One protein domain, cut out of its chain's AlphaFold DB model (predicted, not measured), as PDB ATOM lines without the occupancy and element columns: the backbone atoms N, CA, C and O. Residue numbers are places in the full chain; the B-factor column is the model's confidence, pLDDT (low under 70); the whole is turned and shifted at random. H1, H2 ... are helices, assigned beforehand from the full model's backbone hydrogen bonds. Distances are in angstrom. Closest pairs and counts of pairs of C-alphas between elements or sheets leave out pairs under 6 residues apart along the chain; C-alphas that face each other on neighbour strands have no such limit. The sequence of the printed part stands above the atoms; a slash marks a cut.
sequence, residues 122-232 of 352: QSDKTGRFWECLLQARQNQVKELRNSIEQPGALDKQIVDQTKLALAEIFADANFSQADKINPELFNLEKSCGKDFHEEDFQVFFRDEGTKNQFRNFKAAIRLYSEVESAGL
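AT A GLANCE: This is residues 122 to 232 of the 352 residues of an uncharacterized protein of Methylocystaceae bacterium (UniProt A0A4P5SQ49). One long helix, H1, runs along most of an elongated body; near its last residues H2 folds back from it as a helical hairpin, and H3 and H7 pack on H2. The short H4 packs on residues 129 to 136 of H1, and H5 and H6 lead from there back to H2 and H7. The 111 printed residues hold seven named helices, H1 to H7 in chain order, and no named strand; the class is all helix. The whole is compact, with a radius of gyration of the C-alphas of 14.9 A, and spans 47 by 28 by 21 A.

IN THESE COORDINATES: H1, residues 125 to 149, begins at C-alpha 125 (207.353, 372.743, 199.636) and is 36.4 A long. H2, residues 156 to 172, is 24.4 A long. H3 is residues 176 to 181, H4 188 to 192, H5 198 to 204 and H6 208 to 214. H7, residues 217 to 229, is 18.1 A long and ends at C-alpha 229 (211.969, 327.727, 200.355).

HOW THE PARTS SIT: H2 is the hub, touching four helices, mostly aligned. H1 touches it with residues 141 to 148 alone, opposite ways at a steep tilt of 41 degrees; the closest C-alphas, of Ile 148 and Val 159, are 6.0 A apart. H7 touches H2 at a shallow tilt of 32 degrees, closest at Ala 167 and Ala 220, C-alphas 4.4 A apart. H3 forms a hairpin with H2, and H6 touches residues 169 to 172 of H2 alone. H4 touches H1, closest at Cys 132 and Cys 192, C-alphas 5.9 A apart. H5 touches no helix. Every O i to N i+4 pair is within hydrogen-bond range in H1, H2, H4 and H7; H3 has 1 of 2, H6 2 of 3, and H5 1 of 3 beside 4 of 4 O i to N i+3 pairs.

THE WHOLE: The C-alphas farthest apart, of Ser 123 and Gly 231, are 49.3 A apart. The printed part has no cut and no long link. Model pLDDT is under 70 at residues 122 to 126, 182 to 203 and 205.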
ATOM      1  N   GLN A 122     199.663 371.391 201.783       47.19
ATOM      2  CA  GLN A 122     199.580 371.810 200.381       47.19
ATOM      3  C   GLN A 122     200.378 373.089 200.085       47.19
ATOM      4  O   GLN A 122     200.773 373.308 198.939       47.19
ATOM      5  N   SER A 123     200.659 373.921 201.097       52.38
ATOM      6  CA  SER A 123     201.410 375.175 200.943       52.38
ATOM      7  C   SER A 123     202.924 375.019 201.164       52.38
ATOM      8  O   SER A 123     203.707 375.726 200.524       52.38
ATOM      9  N   ASP A 124     203.348 374.039 201.968       68.50
ATOM     10  CA  ASP A 124     204.752 373.767 202.297       68.50
ATOM     11  C   ASP A 124     205.435 372.932 201.199       68.50
ATOM     12  O   ASP A 124     205.000 371.829 200.859       68.50
ATOM     13  N   LYS A 125     206.533 373.455 200.634       67.62
ATOM     14  CA  LYS A 125     207.353 372.743 199.636       67.62
ATOM     15  C   LYS A 125     207.823 371.381 200.158       67.62
ATOM     16  O   LYS A 125     207.837 370.421 199.394       67.62
ATOM     17  N   THR A 126     208.150 371.305 201.445       69.94
ATOM     18  CA  THR A 126     208.626 370.092 202.120       69.94
ATOM     19  C   THR A 126     207.512 369.052 202.225       69.94
ATOM     20  O   THR A 126     207.717 367.877 201.939       69.94
ATOM     21  N   GLY A 127     206.295 369.494 202.559       73.69
ATOM     22  CA  GLY A 127     205.109 368.642 202.644       73.69
ATOM     23  C   GLY A 127     204.775 367.945 201.324       73.69
ATOM     24  O   GLY A 127     204.592 366.728 201.294       73.69
ATOM     25  N   ARG A 128     204.790 368.695 200.215       75.38
ATOM     26  CA  ARG A 128     204.540 368.150 198.868       75.38
ATOM     27  C   ARG A 128     205.593 367.130 198.426       75.38
ATOM     28  O   ARG A 128     205.260 366.176 197.727       75.38
ATOM     29  N   PHE A 129     206.849 367.313 198.833       76.12
ATOM     30  CA  PHE A 129     207.913 366.352 198.547       76.12
ATOM     31  C   PHE A 129     207.672 365.018 199.260       76.12
ATOM     32  O   PHE A 129     207.701 363.971 198.613       76.12
ATOM     33  N   TRP A 130     207.356 365.048 200.559       77.31
ATOM     34  CA  TRP A 130     207.051 363.827 201.312       77.31
ATOM     35  C   TRP A 130     205.846 363.077 200.753       77.31
ATOM     36  O   TRP A 130     205.888 361.854 200.650       77.31
ATOM     37  N   GLU A 131     204.795 363.793 200.350       80.94
ATOM     38  CA  GLU A 131     203.638 363.188 199.683       80.94
ATOM     39  C   GLU A 131     204.025 362.540 198.348       80.94
ATOM     40  O   GLU A 131     203.632 361.403 198.085       80.94
ATOM     41  N   CYS A 132     204.838 363.218 197.529       82.12
ATOM     42  CA  CYS A 132     205.346 362.665 196.271       82.12
ATOM     43  C   CYS A 132     206.155 361.380 196.504       82.12
ATOM     44  O   CYS A 132     205.896 360.357 195.865       82.12
ATOM     45  N   LEU A 133     207.088 361.407 197.460       80.69
ATOM     46  CA  LEU A 133     207.927 360.261 197.795       80.69
ATOM     47  C   LEU A 133     207.097 359.091 198.331       80.69
ATOM     48  O   LEU A 133     207.265 357.955 197.884       80.69
ATOM     49  N   LEU A 134     206.165 359.363 199.244       84.31
ATOM     50  CA  LEU A 134     205.244 358.368 199.780       84.31
ATOM     51  C   LEU A 134     204.431 357.710 198.662       84.31
ATOM     52  O   LEU A 134     204.418 356.482 198.556       84.31
ATOM     53  N   GLN A 135     203.800 358.515 197.804       84.38
ATOM     54  CA  GLN A 135     202.996 358.028 196.685       84.38
ATOM     55  C   GLN A 135     203.825 357.157 195.742       84.38
ATOM     56  O   GLN A 135     203.371 356.116 195.266       84.38
ATOM     57  N   ALA A 136     205.060 357.560 195.476       82.19
ATOM     58  CA  ALA A 136     205.925 356.821 194.586       82.19
ATOM     59  C   ALA A 136     206.394 355.487 195.169       82.19
ATOM     60  O   ALA A 136     206.371 354.472 194.477       82.19
ATOM     61  N   ARG A 137     206.737 355.451 196.461       86.44
ATOM     62  CA  ARG A 137     207.057 354.202 197.162       86.44
ATOM     63  C   ARG A 137     205.841 353.276 197.241       86.44
ATOM     64  O   ARG A 137     205.978 352.067 197.072       86.44
ATOM     65  N   GLN A 138     204.637 353.822 197.407       88.88
ATOM     66  CA  GLN A 138     203.395 353.048 197.312       88.88
ATOM     67  C   GLN A 138     203.180 352.466 195.906       88.88
ATOM     68  O   GLN A 138     202.784 351.303 195.779       88.88
ATOM     69  N   ASN A 139     203.480 353.232 194.854       86.56
ATOM     70  CA  ASN A 139     203.424 352.748 193.475       86.56
ATOM     71  C   ASN A 139     204.451 351.632 193.233       86.56
ATOM     72  O   ASN A 139     204.079 350.590 192.702       86.56
ATOM     73  N   GLN A 140     205.688 351.782 193.717       86.44
ATOM     74  CA  GLN A 140     206.716 350.738 193.642       86.44
ATOM     75  C   GLN A 140     206.251 349.442 194.321       86.44
ATOM     76  O   GLN A 140     206.330 348.367 193.737       86.44
ATOM     77  N   VAL A 141     205.678 349.526 195.528       91.50
ATOM     78  CA  VAL A 141     205.100 348.360 196.225       91.50
ATOM     79  C   VAL A 141     203.990 347.703 195.403       91.50
ATOM     80  O   VAL A 141     203.896 346.474 195.353       91.50
ATOM     81  N   LYS A 142     203.131 348.505 194.763       91.00
ATOM     82  CA  LYS A 142     202.052 348.008 193.905       91.00
ATOM     83  C   LYS A 142     202.605 347.284 192.677       91.00
ATOM     84  O   LYS A 142     202.111 346.210 192.350       91.00
ATOM     85  N   GLU A 143     203.621 347.837 192.029       88.00
ATOM     86  CA  GLU A 143     204.269 347.221 190.871       88.00
ATOM     87  C   GLU A 143     204.955 345.907 191.235       88.00
ATOM     88  O   GLU A 143     204.669 344.895 190.601       88.00
ATOM     89  N   LEU A 144     205.749 345.877 192.312       90.50
ATOM     90  CA  LEU A 144     206.381 344.646 192.805       90.50
ATOM     91  C   LEU A 144     205.339 343.555 193.089       90.50
ATOM     92  O   LEU A 144     205.538 342.393 192.737       90.50
ATOM     93  N   ARG A 145     204.200 343.920 193.697       93.06
ATOM     94  CA  ARG A 145     203.093 342.982 193.932       93.06
ATOM     95  C   ARG A 145     202.530 342.445 192.618       93.06
ATOM     96  O   ARG A 145     202.386 341.232 192.479       93.06
ATOM     97  N   ASN A 146     202.249 343.325 191.659       90.50
ATOM     98  CA  ASN A 146     201.721 342.930 190.357       90.50
ATOM     99  C   ASN A 146     202.687 341.987 189.621       90.50
ATOM    100  O   ASN A 146     202.239 340.995 189.054       90.50
ATOM    101  N   SER A 147     203.998 342.239 189.687       88.69
ATOM    102  CA  SER A 147     205.028 341.376 189.089       88.69
ATOM    103  C   SER A 147     205.101 339.982 189.720       88.69
ATOM    104  O   SER A 147     205.514 339.036 189.055       88.69
ATOM    105  N   ILE A 148     204.695 339.827 190.984       90.88
ATOM    106  CA  ILE A 148     204.618 338.520 191.654       90.88
ATOM    107  C   ILE A 148     203.312 337.793 191.304       90.88
ATOM    108  O   ILE A 148     203.322 336.580 191.109       90.88
ATOM    109  N   GLU A 149     202.186 338.511 191.253       89.81
ATOM    110  CA  GLU A 149     200.856 337.933 191.000       89.81
ATOM    111  C   GLU A 149     200.637 337.576 189.526       89.81
ATOM    112  O   GLU A 149     199.988 336.579 189.210       89.81
ATOM    113  N   GLN A 150     201.195 338.380 188.623       86.31
ATOM    114  CA  GLN A 150     201.125 338.198 187.179       86.31
ATOM    115  C   GLN A 150     202.545 338.183 186.603       86.31
ATOM    116  O   GLN A 150     202.937 339.109 185.892       86.31
ATOM    117  N   PRO A 151     203.337 337.133 186.889       78.38
ATOM    118  CA  PRO A 151     204.747 337.097 186.512       78.38
ATOM    119  C   PRO A 151     204.962 337.024 184.997       78.38
ATOM    120  O   PRO A 151     206.072 337.247 184.533       78.38
ATOM    121  N   GLY A 152     203.932 336.736 184.194       81.31
ATOM    122  CA  GLY A 152     204.063 336.654 182.739       81.31
ATOM    123  C   GLY A 152     205.177 335.683 182.334       81.31
ATOM    124  O   GLY A 152     205.101 334.498 182.649       81.31
ATOM    125  N   ALA A 153     206.206 336.200 181.656       80.19
ATOM    126  CA  ALA A 153     207.405 335.462 181.251       80.19
ATOM    127  C   ALA A 153     208.648 335.765 182.119       80.19
ATOM    128  O   ALA A 153     209.766 335.491 181.684       80.19
ATOM    129  N   LEU A 154     208.486 336.367 183.307       82.25
ATOM    130  CA  LEU A 154     209.612 336.653 184.199       82.25
ATOM    131  C   LEU A 154     210.305 335.360 184.641       82.25
ATOM    132  O   LEU A 154     209.659 334.369 184.990       82.25
ATOM    133  N   ASP A 155     211.634 335.414 184.682       87.88
ATOM    134  CA  ASP A 155     212.444 334.335 185.227       87.88
ATOM    135  C   ASP A 155     212.149 334.124 186.722       87.88
ATOM    136  O   ASP A 155     211.929 335.075 187.483       87.88
ATOM    137  N   LYS A 156     212.166 332.860 187.156       90.56
ATOM    138  CA  LYS A 156     211.866 332.477 188.541       90.56
ATOM    139  C   LYS A 156     212.775 333.195 189.545       90.56
ATOM    140  O   LYS A 156     212.294 333.611 190.596       90.56
ATOM    141  N   GLN A 157     214.056 333.375 189.225       91.06
ATOM    142  CA  GLN A 157     215.009 334.074 190.085       91.06
ATOM    143  C   GLN A 157     214.604 335.536 190.294       91.06
ATOM    144  O   GLN A 157     214.689 336.037 191.414       91.06
ATOM    145  N   ILE A 158     214.113 336.205 189.247       89.94
ATOM    146  CA  ILE A 158     213.637 337.592 189.336       89.94
ATOM    147  C   ILE A 158     212.400 337.657 190.234       89.94
ATOM    148  O   ILE A 158     212.303 338.536 191.089       89.94
ATOM    149  N   VAL A 159     211.474 336.703 190.097       93.44
ATOM    150  CA  VAL A 159     210.288 336.625 190.962       93.44
ATOM    151  C   VAL A 159     210.690 336.416 192.427       93.44
ATOM    152  O   VAL A 159     210.175 337.109 193.305       93.44
ATOM    153  N   ASP A 160     211.635 335.519 192.706       95.00
ATOM    154  CA  ASP A 160     212.102 335.248 194.070       95.00
ATOM    155  C   ASP A 160     212.837 336.464 194.680       95.00
ATOM    156  O   ASP A 160     212.598 336.816 195.837       95.00
ATOM    157  N   GLN A 161     213.645 337.181 193.892       93.62
ATOM    158  CA  GLN A 161     214.258 338.452 194.306       93.62
ATOM    159  C   GLN A 161     213.212 339.555 194.544       93.62
ATOM    160  O   GLN A 161     213.311 340.315 195.507       93.62
ATOM    161  N   THR A 162     212.163 339.614 193.722       94.69
ATOM    162  CA  THR A 162     211.050 340.566 193.886       94.69
ATOM    163  C   THR A 162     210.290 340.294 195.186       94.69
ATOM    164  O   THR A 162     209.958 341.223 195.925       94.69
ATOM    165  N   LYS A 163     210.063 339.015 195.520       97.31
ATOM    166  CA  LYS A 163     209.477 338.612 196.808       97.31
ATOM    167  C   LYS A 163     210.353 339.023 197.984       97.31
ATOM    168  O   LYS A 163     209.812 339.506 198.976       97.31
ATOM    169  N   LEU A 164     211.673 338.858 197.872       96.88
ATOM    170  CA  LEU A 164     212.624 339.294 198.894       96.88
ATOM    171  C   LEU A 164     212.534 340.806 199.128       96.88
ATOM    172  O   LEU A 164     212.336 341.233 200.263       96.88
ATOM    173  N   ALA A 165     212.583 341.605 198.063       95.50
ATOM    174  CA  ALA A 165     212.454 343.055 198.162       95.50
ATOM    175  C   ALA A 165     211.125 343.480 198.803       95.50
ATOM    176  O   ALA A 165     211.096 344.318 199.703       95.50
ATOM    177  N   LEU A 166     210.015 342.859 198.398       96.56
ATOM    178  CA  LEU A 166     208.708 343.153 198.979       96.56
ATOM    179  C   LEU A 166     208.617 342.731 200.459       96.56
ATOM    180  O   LEU A 166     207.982 343.420 201.259       96.56
ATOM    181  N   ALA A 167     209.268 341.629 200.840       97.88
ATOM    182  CA  ALA A 167     209.347 341.187 202.228       97.88
ATOM    183  C   ALA A 167     210.128 342.177 203.106       97.88
ATOM    184  O   ALA A 167     209.680 342.474 204.214       97.88
ATOM    185  N   GLU A 168     211.238 342.731 202.612       95.69
ATOM    186  CA  GLU A 168     212.017 343.766 203.307       95.69
ATOM    187  C   GLU A 168     211.222 345.059 203.507       95.69
ATOM    188  O   GLU A 168     211.222 345.625 204.606       95.69
ATOM    189  N   ILE A 169     210.464 345.483 202.491       94.81
ATOM    190  CA  ILE A 169     209.574 346.644 202.604       94.81
ATOM    191  C   ILE A 169     208.501 346.388 203.667       94.81
ATOM    192  O   ILE A 169     208.280 347.215 204.550       94.81
ATOM    193  N   PHE A 170     207.847 345.227 203.635       96.94
ATOM    194  CA  PHE A 170     206.806 344.896 204.608       96.94
ATOM    195  C   PHE A 170     207.338 344.642 206.020       96.94
ATOM    196  O   PHE A 170     206.585 344.778 206.987       96.94
ATOM    197  N   ALA A 171     208.603 344.260 206.166       94.88
ATOM    198  CA  ALA A 171     209.230 344.091 207.466       94.88
ATOM    199  C   ALA A 171     209.644 345.441 208.058       94.88
ATOM    200  O   ALA A 171     209.317 345.735 209.208       94.88
ATOM    201  N   ASP A 172     210.359 346.258 207.293       90.12
ATOM    202  CA  ASP A 172     211.152 347.360 207.845       90.12
ATOM    203  C   ASP A 172     211.000 348.678 207.093       90.12
ATOM    204  O   ASP A 172     211.635 349.660 207.467       90.12
ATOM    205  N   ALA A 173     210.152 348.714 206.062       91.06
ATOM    206  CA  ALA A 173     210.129 349.780 205.065       91.06
ATOM    207  C   ALA A 173     211.517 350.002 204.435       91.06
ATOM    208  O   ALA A 173     211.896 351.124 204.112       91.06
ATOM    209  N   ASN A 174     212.285 348.918 204.275       90.00
ATOM    210  CA  ASN A 174     213.579 348.946 203.616       90.00
ATOM    211  C   ASN A 174     213.396 348.713 202.113       90.00
ATOM    212  O   ASN A 174     212.995 347.631 201.693       90.00
ATOM    213  N   PHE A 175     213.716 349.727 201.312       88.19
ATOM    214  CA  PHE A 175     213.593 349.690 199.854       88.19
ATOM    215  C   PHE A 175     214.900 349.325 199.135       88.19
ATOM    216  O   PHE A 175     214.910 349.221 197.912       88.19
ATOM    217  N   SER A 176     215.988 349.059 199.866       86.50
ATOM    218  CA  SER A 176     217.325 348.854 199.284       86.50
ATOM    219  C   SER A 176     217.366 347.762 198.209       86.50
ATOM    220  O   SER A 176     218.049 347.923 197.202       86.50
ATOM    221  N   GLN A 177     216.662 346.640 198.398       87.69
ATOM    222  CA  GLN A 177     216.601 345.588 197.374       87.69
ATOM    223  C   GLN A 177     215.649 345.936 196.231       87.69
ATOM    224  O   GLN A 177     215.943 345.631 195.078       87.69
ATOM    225  N   ALA A 178     214.534 346.603 196.528       86.62
ATOM    226  CA  ALA A 178     213.597 347.049 195.500       86.62
ATOM    227  C   ALA A 178     214.268 348.014 194.513       86.62
ATOM    228  O   ALA A 178     214.065 347.899 193.306       86.62
ATOM    229  N   ASP A 179     215.125 348.895 195.028       84.12
ATOM    230  CA  ASP A 179     215.848 349.892 194.237       84.12
ATOM    231  C   ASP A 179     216.923 349.257 193.341       84.12
ATOM    232  O   ASP A 179     217.193 349.753 192.250       84.12
ATOM    233  N   LYS A 180     217.477 348.102 193.735       84.44
ATOM    234  CA  LYS A 180     218.392 347.321 192.884       84.44
ATOM    235  C   LYS A 180     217.674 346.598 191.745       84.44
ATOM    236  O   LYS A 180     218.246 346.457 190.669       84.44
ATOM    237  N   ILE A 181     216.460 346.103 191.991       80.00
ATOM    238  CA  ILE A 181     215.690 345.319 191.010       80.00
ATOM    239  C   ILE A 181     215.067 346.234 189.956       80.00
ATOM    240  O   ILE A 181     215.000 345.863 188.785       80.00
ATOM    241  N   ASN A 182     214.619 347.422 190.360       69.00
ATOM    242  CA  ASN A 182     213.983 348.377 189.462       69.00
ATOM    243  C   ASN A 182     214.635 349.767 189.569       69.00
ATOM    244  O   ASN A 182     214.048 350.690 190.143       69.00
ATOM    245  N   PRO A 183     215.851 349.928 189.014       67.75
ATOM    246  CA  PRO A 183     216.577 351.193 189.065       67.75
ATOM    247  C   PRO A 183     215.915 352.289 188.218       67.75
ATOM    248  O   PRO A 183     216.170 353.465 188.455       67.75
ATOM    249  N   GLU A 184     215.044 351.948 187.258       57.00
ATOM    250  CA  GLU A 184     214.323 352.939 186.445       57.00
ATOM    251  C   GLU A 184     213.277 353.719 187.257       57.00
ATOM    252  O   GLU A 184     213.047 354.899 186.980       57.00
ATOM    253  N   LEU A 185     212.713 353.120 188.317       53.31
ATOM    254  CA  LEU A 185     211.946 353.873 189.319       53.31
ATOM    255  C   LEU A 185     212.834 354.777 190.182       53.31
ATOM    256  O   LEU A 185     212.350 355.754 190.758       53.31
ATOM    257  N   PHE A 186     214.136 354.500 190.257       56.78
ATOM    258  CA  PHE A 186     215.096 355.211 191.094       56.78
ATOM    259  C   PHE A 186     215.705 356.422 190.368       56.78
ATOM    260  O   PHE A 186     216.912 356.602 190.234       56.78
ATOM    261  N   ASN A 187     214.815 357.286 189.889       58.28
ATOM    262  CA  ASN A 187     215.114 358.678 189.551       58.28
ATOM    263  C   ASN A 187     213.979 359.588 190.069       58.28
ATOM    264  O   ASN A 187     213.607 360.589 189.456       58.28
ATOM    265  N   LEU A 188     213.394 359.173 191.195       58.62
ATOM    266  CA  LEU A 188     212.241 359.774 191.865       58.62
ATOM    267  C   LEU A 188     212.540 361.147 192.467       58.62
ATOM    268  O   LEU A 188     211.689 362.030 192.491       58.62
ATOM    269  N   GLU A 189     213.792 361.359 192.851       54.31
ATOM    270  CA  GLU A 189     214.345 362.666 193.197       54.31
ATOM    271  C   GLU A 189     214.086 363.703 192.106       54.31
ATOM    272  O   GLU A 189     213.586 364.794 192.373       54.31
ATOM    273  N   LYS A 190     214.334 363.337 190.841       58.31
ATOM    274  CA  LYS A 190     214.113 364.250 189.716       58.31
ATOM    275  C   LYS A 190     212.635 364.476 189.423       58.31
ATOM    276  O   LYS A 190     212.304 365.546 188.914       58.31
ATOM    277  N   SER A 191     211.761 363.506 189.707       58.41
ATOM    278  CA  SER A 191     210.319 363.659 189.476       58.41
ATOM    279  C   SER A 191     209.618 364.443 190.590       58.41
ATOM    280  O   SER A 191     208.652 365.144 190.294       58.41
ATOM    281  N   CYS A 192     210.121 364.395 191.830       69.44
ATOM    282  CA  CYS A 192     209.557 365.131 192.966       69.44
ATOM    283  C   CYS A 192     210.091 366.573 193.116       69.44
ATOM    284  O   CYS A 192     209.455 367.376 193.800       69.44
ATOM    285  N   GLY A 193     211.192 366.947 192.445       64.12
ATOM    286  CA  GLY A 193     211.625 368.345 192.283       64.12
ATOM    287  C   GLY A 193     213.140 368.561 192.397       64.12
ATOM    288  O   GLY A 193     213.843 367.791 193.031       64.12
ATOM    289  N   LYS A 194     213.655 369.646 191.796       64.44
ATOM    290  CA  LYS A 194     215.103 369.962 191.747       64.44
ATOM    291  C   LYS A 194     215.692 370.535 193.047       64.44
ATOM    292  O   LYS A 194     216.906 370.683 193.126       64.44
ATOM    293  N   ASP A 195     214.849 370.889 194.014       64.19
ATOM    294  CA  ASP A 195     215.234 371.623 195.230       64.19
ATOM    295  C   ASP A 195     215.635 370.693 196.403       64.19
ATOM    296  O   ASP A 195     215.859 371.192 197.503       64.19
ATOM    297  N   PHE A 196     215.700 369.368 196.205       62.62
ATOM    298  CA  PHE A 196     215.855 368.381 197.287       62.62
ATOM    299  C   PHE A 196     217.086 367.489 197.112       62.62
ATOM    300  O   PHE A 196     217.502 367.197 195.989       62.62
ATOM    301  N   HIS A 197     217.663 367.068 198.239       64.50
ATOM    302  CA  HIS A 197     218.927 366.335 198.296       64.50
ATOM    303  C   HIS A 197     218.742 364.942 198.917       64.50
ATOM    304  O   HIS A 197     217.843 364.725 199.723       64.50
ATOM    305  N   GLU A 198     219.642 364.009 198.591       61.59
ATOM    306  CA  GLU A 198     219.688 362.627 199.112       61.59
ATOM    307  C   GLU A 198     219.542 362.546 200.653       61.59
ATOM    308  O   GLU A 198     218.961 361.612 201.203       61.59
ATOM    309  N   GLU A 199     220.029 363.549 201.387       63.62
ATOM    310  CA  GLU A 199     219.960 363.601 202.854       63.62
ATOM    311  C   GLU A 199     218.517 363.642 203.393       63.62
ATOM    312  O   GLU A 199     218.238 363.097 204.467       63.62
ATOM    313  N   ASP A 200     217.578 364.202 202.625       65.06
ATOM    314  CA  ASP A 200     216.159 364.247 202.980       65.06
ATOM    315  C   ASP A 200     215.541 362.830 202.976       65.06
ATOM    316  O   ASP A 200     214.668 362.511 203.787       65.06
ATOM    317  N   PHE A 201     216.054 361.907 202.158       66.19
ATOM    318  CA  PHE A 201     215.561 360.524 202.108       66.19
ATOM    319  C   PHE A 201     215.795 359.784 203.417       66.19
ATOM    320  O   PHE A 201     214.928 359.041 203.887       66.19
ATOM    321  N   GLN A 202     216.942 360.021 204.052       64.69
ATOM    322  CA  GLN A 202     217.249 359.391 205.333       64.69
ATOM    323  C   GLN A 202     216.300 359.855 206.442       64.69
ATOM    324  O   GLN A 202     215.984 359.081 207.348       64.69
ATOM    325  N   VAL A 203     215.810 361.096 206.368       68.25
ATOM    326  CA  VAL A 203     214.835 361.630 207.325       68.25
ATOM    327  C   VAL A 203     213.464 360.981 207.125       68.25
ATOM    328  O   VAL A 203     212.857 360.571 208.116       68.25
ATOM    329  N   PHE A 204     213.017 360.810 205.876       70.88
ATOM    330  CA  PHE A 204     211.738 360.163 205.549       70.88
ATOM    331  C   PHE A 204     211.618 358.759 206.139       70.88
ATOM    332  O   PHE A 204     210.650 358.434 206.824       70.88
ATOM    333  N   PHE A 205     212.631 357.923 205.908       67.88
ATOM    334  CA  PHE A 205     212.607 356.530 206.346       67.88
ATOM    335  C   PHE A 205     212.967 356.353 207.822       67.88
ATOM    336  O   PHE A 205     212.889 355.236 208.330       67.88
ATOM    337  N   ARG A 206     213.330 357.424 208.542       71.56
ATOM    338  CA  ARG A 206     213.525 357.375 209.998       71.56
ATOM    339  C   ARG A 206     212.208 357.496 210.766       71.56
ATOM    340  O   ARG A 206     212.132 356.998 211.885       71.56
ATOM    341  N   ASP A 207     211.192 358.124 210.181       80.25
ATOM    342  CA  ASP A 207     209.893 358.327 210.819       80.25
ATOM    343  C   ASP A 207     209.084 357.019 210.919       80.25
ATOM    344  O   ASP A 207     208.746 356.383 209.920       80.25
ATOM    345  N   GLU A 208     208.741 356.614 212.146       77.88
ATOM    346  CA  GLU A 208     207.971 355.386 212.399       77.88
ATOM    347  C   GLU A 208     206.557 355.449 211.807       77.88
ATOM    348  O   GLU A 208     206.036 354.424 211.361       77.88
ATOM    349  N   GLY A 209     205.945 356.638 211.749       82.44
ATOM    350  CA  GLY A 209     204.645 356.835 211.107       82.44
ATOM    351  C   GLY A 209     204.684 356.431 209.635       82.44
ATOM    352  O   GLY A 209     203.843 355.662 209.174       82.44
ATOM    353  N   THR A 210     205.720 356.870 208.929       80.88
ATOM    354  CA  THR A 210     205.992 356.554 207.527       80.88
ATOM    355  C   THR A 210     206.301 355.073 207.328       80.88
ATOM    356  O   THR A 210     205.684 354.433 206.475       80.88
ATOM    357  N   LYS A 211     207.168 354.472 208.159       85.00
ATOM    358  CA  LYS A 211     207.442 353.023 208.092       85.00
ATOM    359  C   LYS A 211     206.170 352.190 208.265       85.00
ATOM    360  O   LYS A 211     205.965 351.207 207.551       85.00
ATOM    361  N   ASN A 212     205.293 352.592 209.184       87.81
ATOM    362  CA  ASN A 212     204.044 351.887 209.470       87.81
ATOM    363  C   ASN A 212     203.055 351.891 208.294       87.81
ATOM    364  O   ASN A 212     202.210 351.003 208.233       87.81
ATOM    365  N   GLN A 213     203.183 352.814 207.335       89.31
ATOM    366  CA  GLN A 213     202.369 352.793 206.114       89.31
ATOM    367  C   GLN A 213     202.736 351.637 205.173       89.31
ATOM    368  O   GLN A 213     201.909 351.207 204.371       89.31
ATOM    369  N   PHE A 214     203.965 351.122 205.272       91.94
ATOM    370  CA  PHE A 214     204.459 350.024 204.440       91.94
ATOM    371  C   PHE A 214     204.480 348.685 205.176       91.94
ATOM    372  O   PHE A 214     204.376 347.635 204.540       91.94
ATOM    373  N   ARG A 215     204.606 348.694 206.506       93.38
ATOM    374  CA  ARG A 215     204.744 347.468 207.294       93.38
ATOM    375  C   ARG A 215     203.523 346.558 207.173       93.38
ATOM    376  O   ARG A 215     202.382 346.941 207.409       93.38
ATOM    377  N   ASN A 216     203.793 345.290 206.887       96.56
ATOM    378  CA  ASN A 216     202.823 344.207 206.915       96.56
ATOM    379  C   ASN A 216     203.530 342.921 207.346       96.56
ATOM    380  O   ASN A 216     203.938 342.098 206.527       96.56
ATOM    381  N   PHE A 217     203.681 342.736 208.658       96.12
ATOM    382  CA  PHE A 217     204.499 341.648 209.195       96.12
ATOM    383  C   PHE A 217     204.008 340.250 208.802       96.12
ATOM    384  O   PHE A 217     204.820 339.360 208.560       96.12
ATOM    385  N   LYS A 218     202.688 340.052 208.679       96.56
ATOM    386  CA  LYS A 218     202.122 338.771 208.233       96.56
ATOM    387  C   LYS A 218     202.530 338.460 206.791       96.56
ATOM    388  O   LYS A 218     202.927 337.334 206.497       96.56
ATOM    389  N   ALA A 219     202.447 339.450 205.903       97.38
ATOM    390  CA  ALA A 219     202.894 339.293 204.524       97.38
ATOM    391  C   ALA A 219     204.417 339.110 204.442       97.38
ATOM    392  O   ALA A 219     204.868 338.252 203.688       97.38
ATOM    393  N   ALA A 220     205.192 339.840 205.252       98.12
ATOM    394  CA  ALA A 220     206.647 339.709 205.317       98.12
ATOM    395  C   ALA A 220     207.083 338.288 205.712       98.12
ATOM    396  O   ALA A 220     207.877 337.679 205.005       98.12
ATOM    397  N   ILE A 221     206.515 337.716 206.784       98.19
ATOM    398  CA  ILE A 221     206.822 336.338 207.215       98.19
ATOM    399  C   ILE A 221     206.497 335.335 206.103       98.19
ATOM    400  O   ILE A 221     207.295 334.438 205.827       98.19
ATOM    401  N   ARG A 222     205.347 335.490 205.435       98.12
ATOM    402  CA  ARG A 222     204.959 334.612 204.323       98.12
ATOM    403  C   ARG A 222     205.968 334.695 203.176       98.12
ATOM    404  O   ARG A 222     206.494 333.668 202.766       98.12
ATOM    405  N   LEU A 223     206.264 335.904 202.699       98.44
ATOM    406  CA  LEU A 223     207.180 336.118 201.578       98.44
ATOM    407  C   LEU A 223     208.597 335.641 201.903       98.44
ATOM    408  O   LEU A 223     209.183 334.925 201.099       98.44
ATOM    409  N   TYR A 224     209.128 335.941 203.091       98.50
ATOM    410  CA  TYR A 224     210.438 335.427 203.486       98.50
ATOM    411  C   TYR A 224     210.472 333.896 203.562       98.50
ATOM    412  O   TYR A 224     211.476 333.299 203.187       98.50
ATOM    413  N   SER A 225     209.381 333.250 203.991       98.31
ATOM    414  CA  SER A 225     209.277 331.783 203.993       98.31
ATOM    415  C   SER A 225     209.292 331.203 202.577       98.31
ATOM    416  O   SER A 225     209.927 330.178 202.333       98.31
ATOM    417  N   GLU A 226     208.628 331.862 201.625       97.94
ATOM    418  CA  GLU A 226     208.670 331.478 200.210       97.94
ATOM    419  C   GLU A 226     210.080 331.648 199.626       97.94
ATOM    420  O   GLU A 226     210.575 330.747 198.954       97.94
ATOM    421  N   VAL A 227     210.748 332.764 199.935       97.94
ATOM    422  CA  VAL A 227     212.129 333.061 199.518       97.94
ATOM    423  C   VAL A 227     213.119 332.047 200.105       97.94
ATOM    424  O   VAL A 227     213.963 331.517 199.384       97.94
ATOM    425  N   GLU A 228     212.986 331.708 201.391       97.81
ATOM    426  CA  GLU A 228     213.792 330.671 202.050       97.81
ATOM    427  C   GLU A 228     213.596 329.309 201.365       97.81
ATOM    428  O   GLU A 228     214.569 328.603 201.083       97.81
ATOM    429  N   SER A 229     212.341 328.967 201.050       97.19
ATOM    430  CA  SER A 229     211.969 327.727 200.355       97.19
ATOM    431  C   SER A 229     212.489 327.684 198.916       97.19
ATOM    432  O   SER A 229     212.796 326.611 198.404       97.19
ATOM    433  N   ALA A 230     212.640 328.844 198.273       95.62
ATOM    434  CA  ALA A 230     213.286 328.978 196.971       95.62
ATOM    435  C   ALA A 230     214.818 328.815 197.030       95.62
ATOM    436  O   ALA A 230     215.467 328.778 195.987       95.62
ATOM    437  N   GLY A 231     215.394 328.680 198.228       95.06
ATOM    438  CA  GLY A 231     216.814 328.413 198.442       95.06
ATOM    439  C   GLY A 231     217.634 329.643 198.830       95.06
ATOM    440  O   GLY A 231     218.749 329.458 199.322       95.06
ATOM    441  N   LEU A 232     217.074 330.849 198.707       96.38
ATOM    442  CA  LEU A 232     217.738 332.118 199.018       96.38
ATOM    443  C   LEU A 232     217.922 332.285 200.536       96.38
ATOM    444  O   LEU A 232     216.967 332.234 201.318       96.38
TER     445      LEU A 232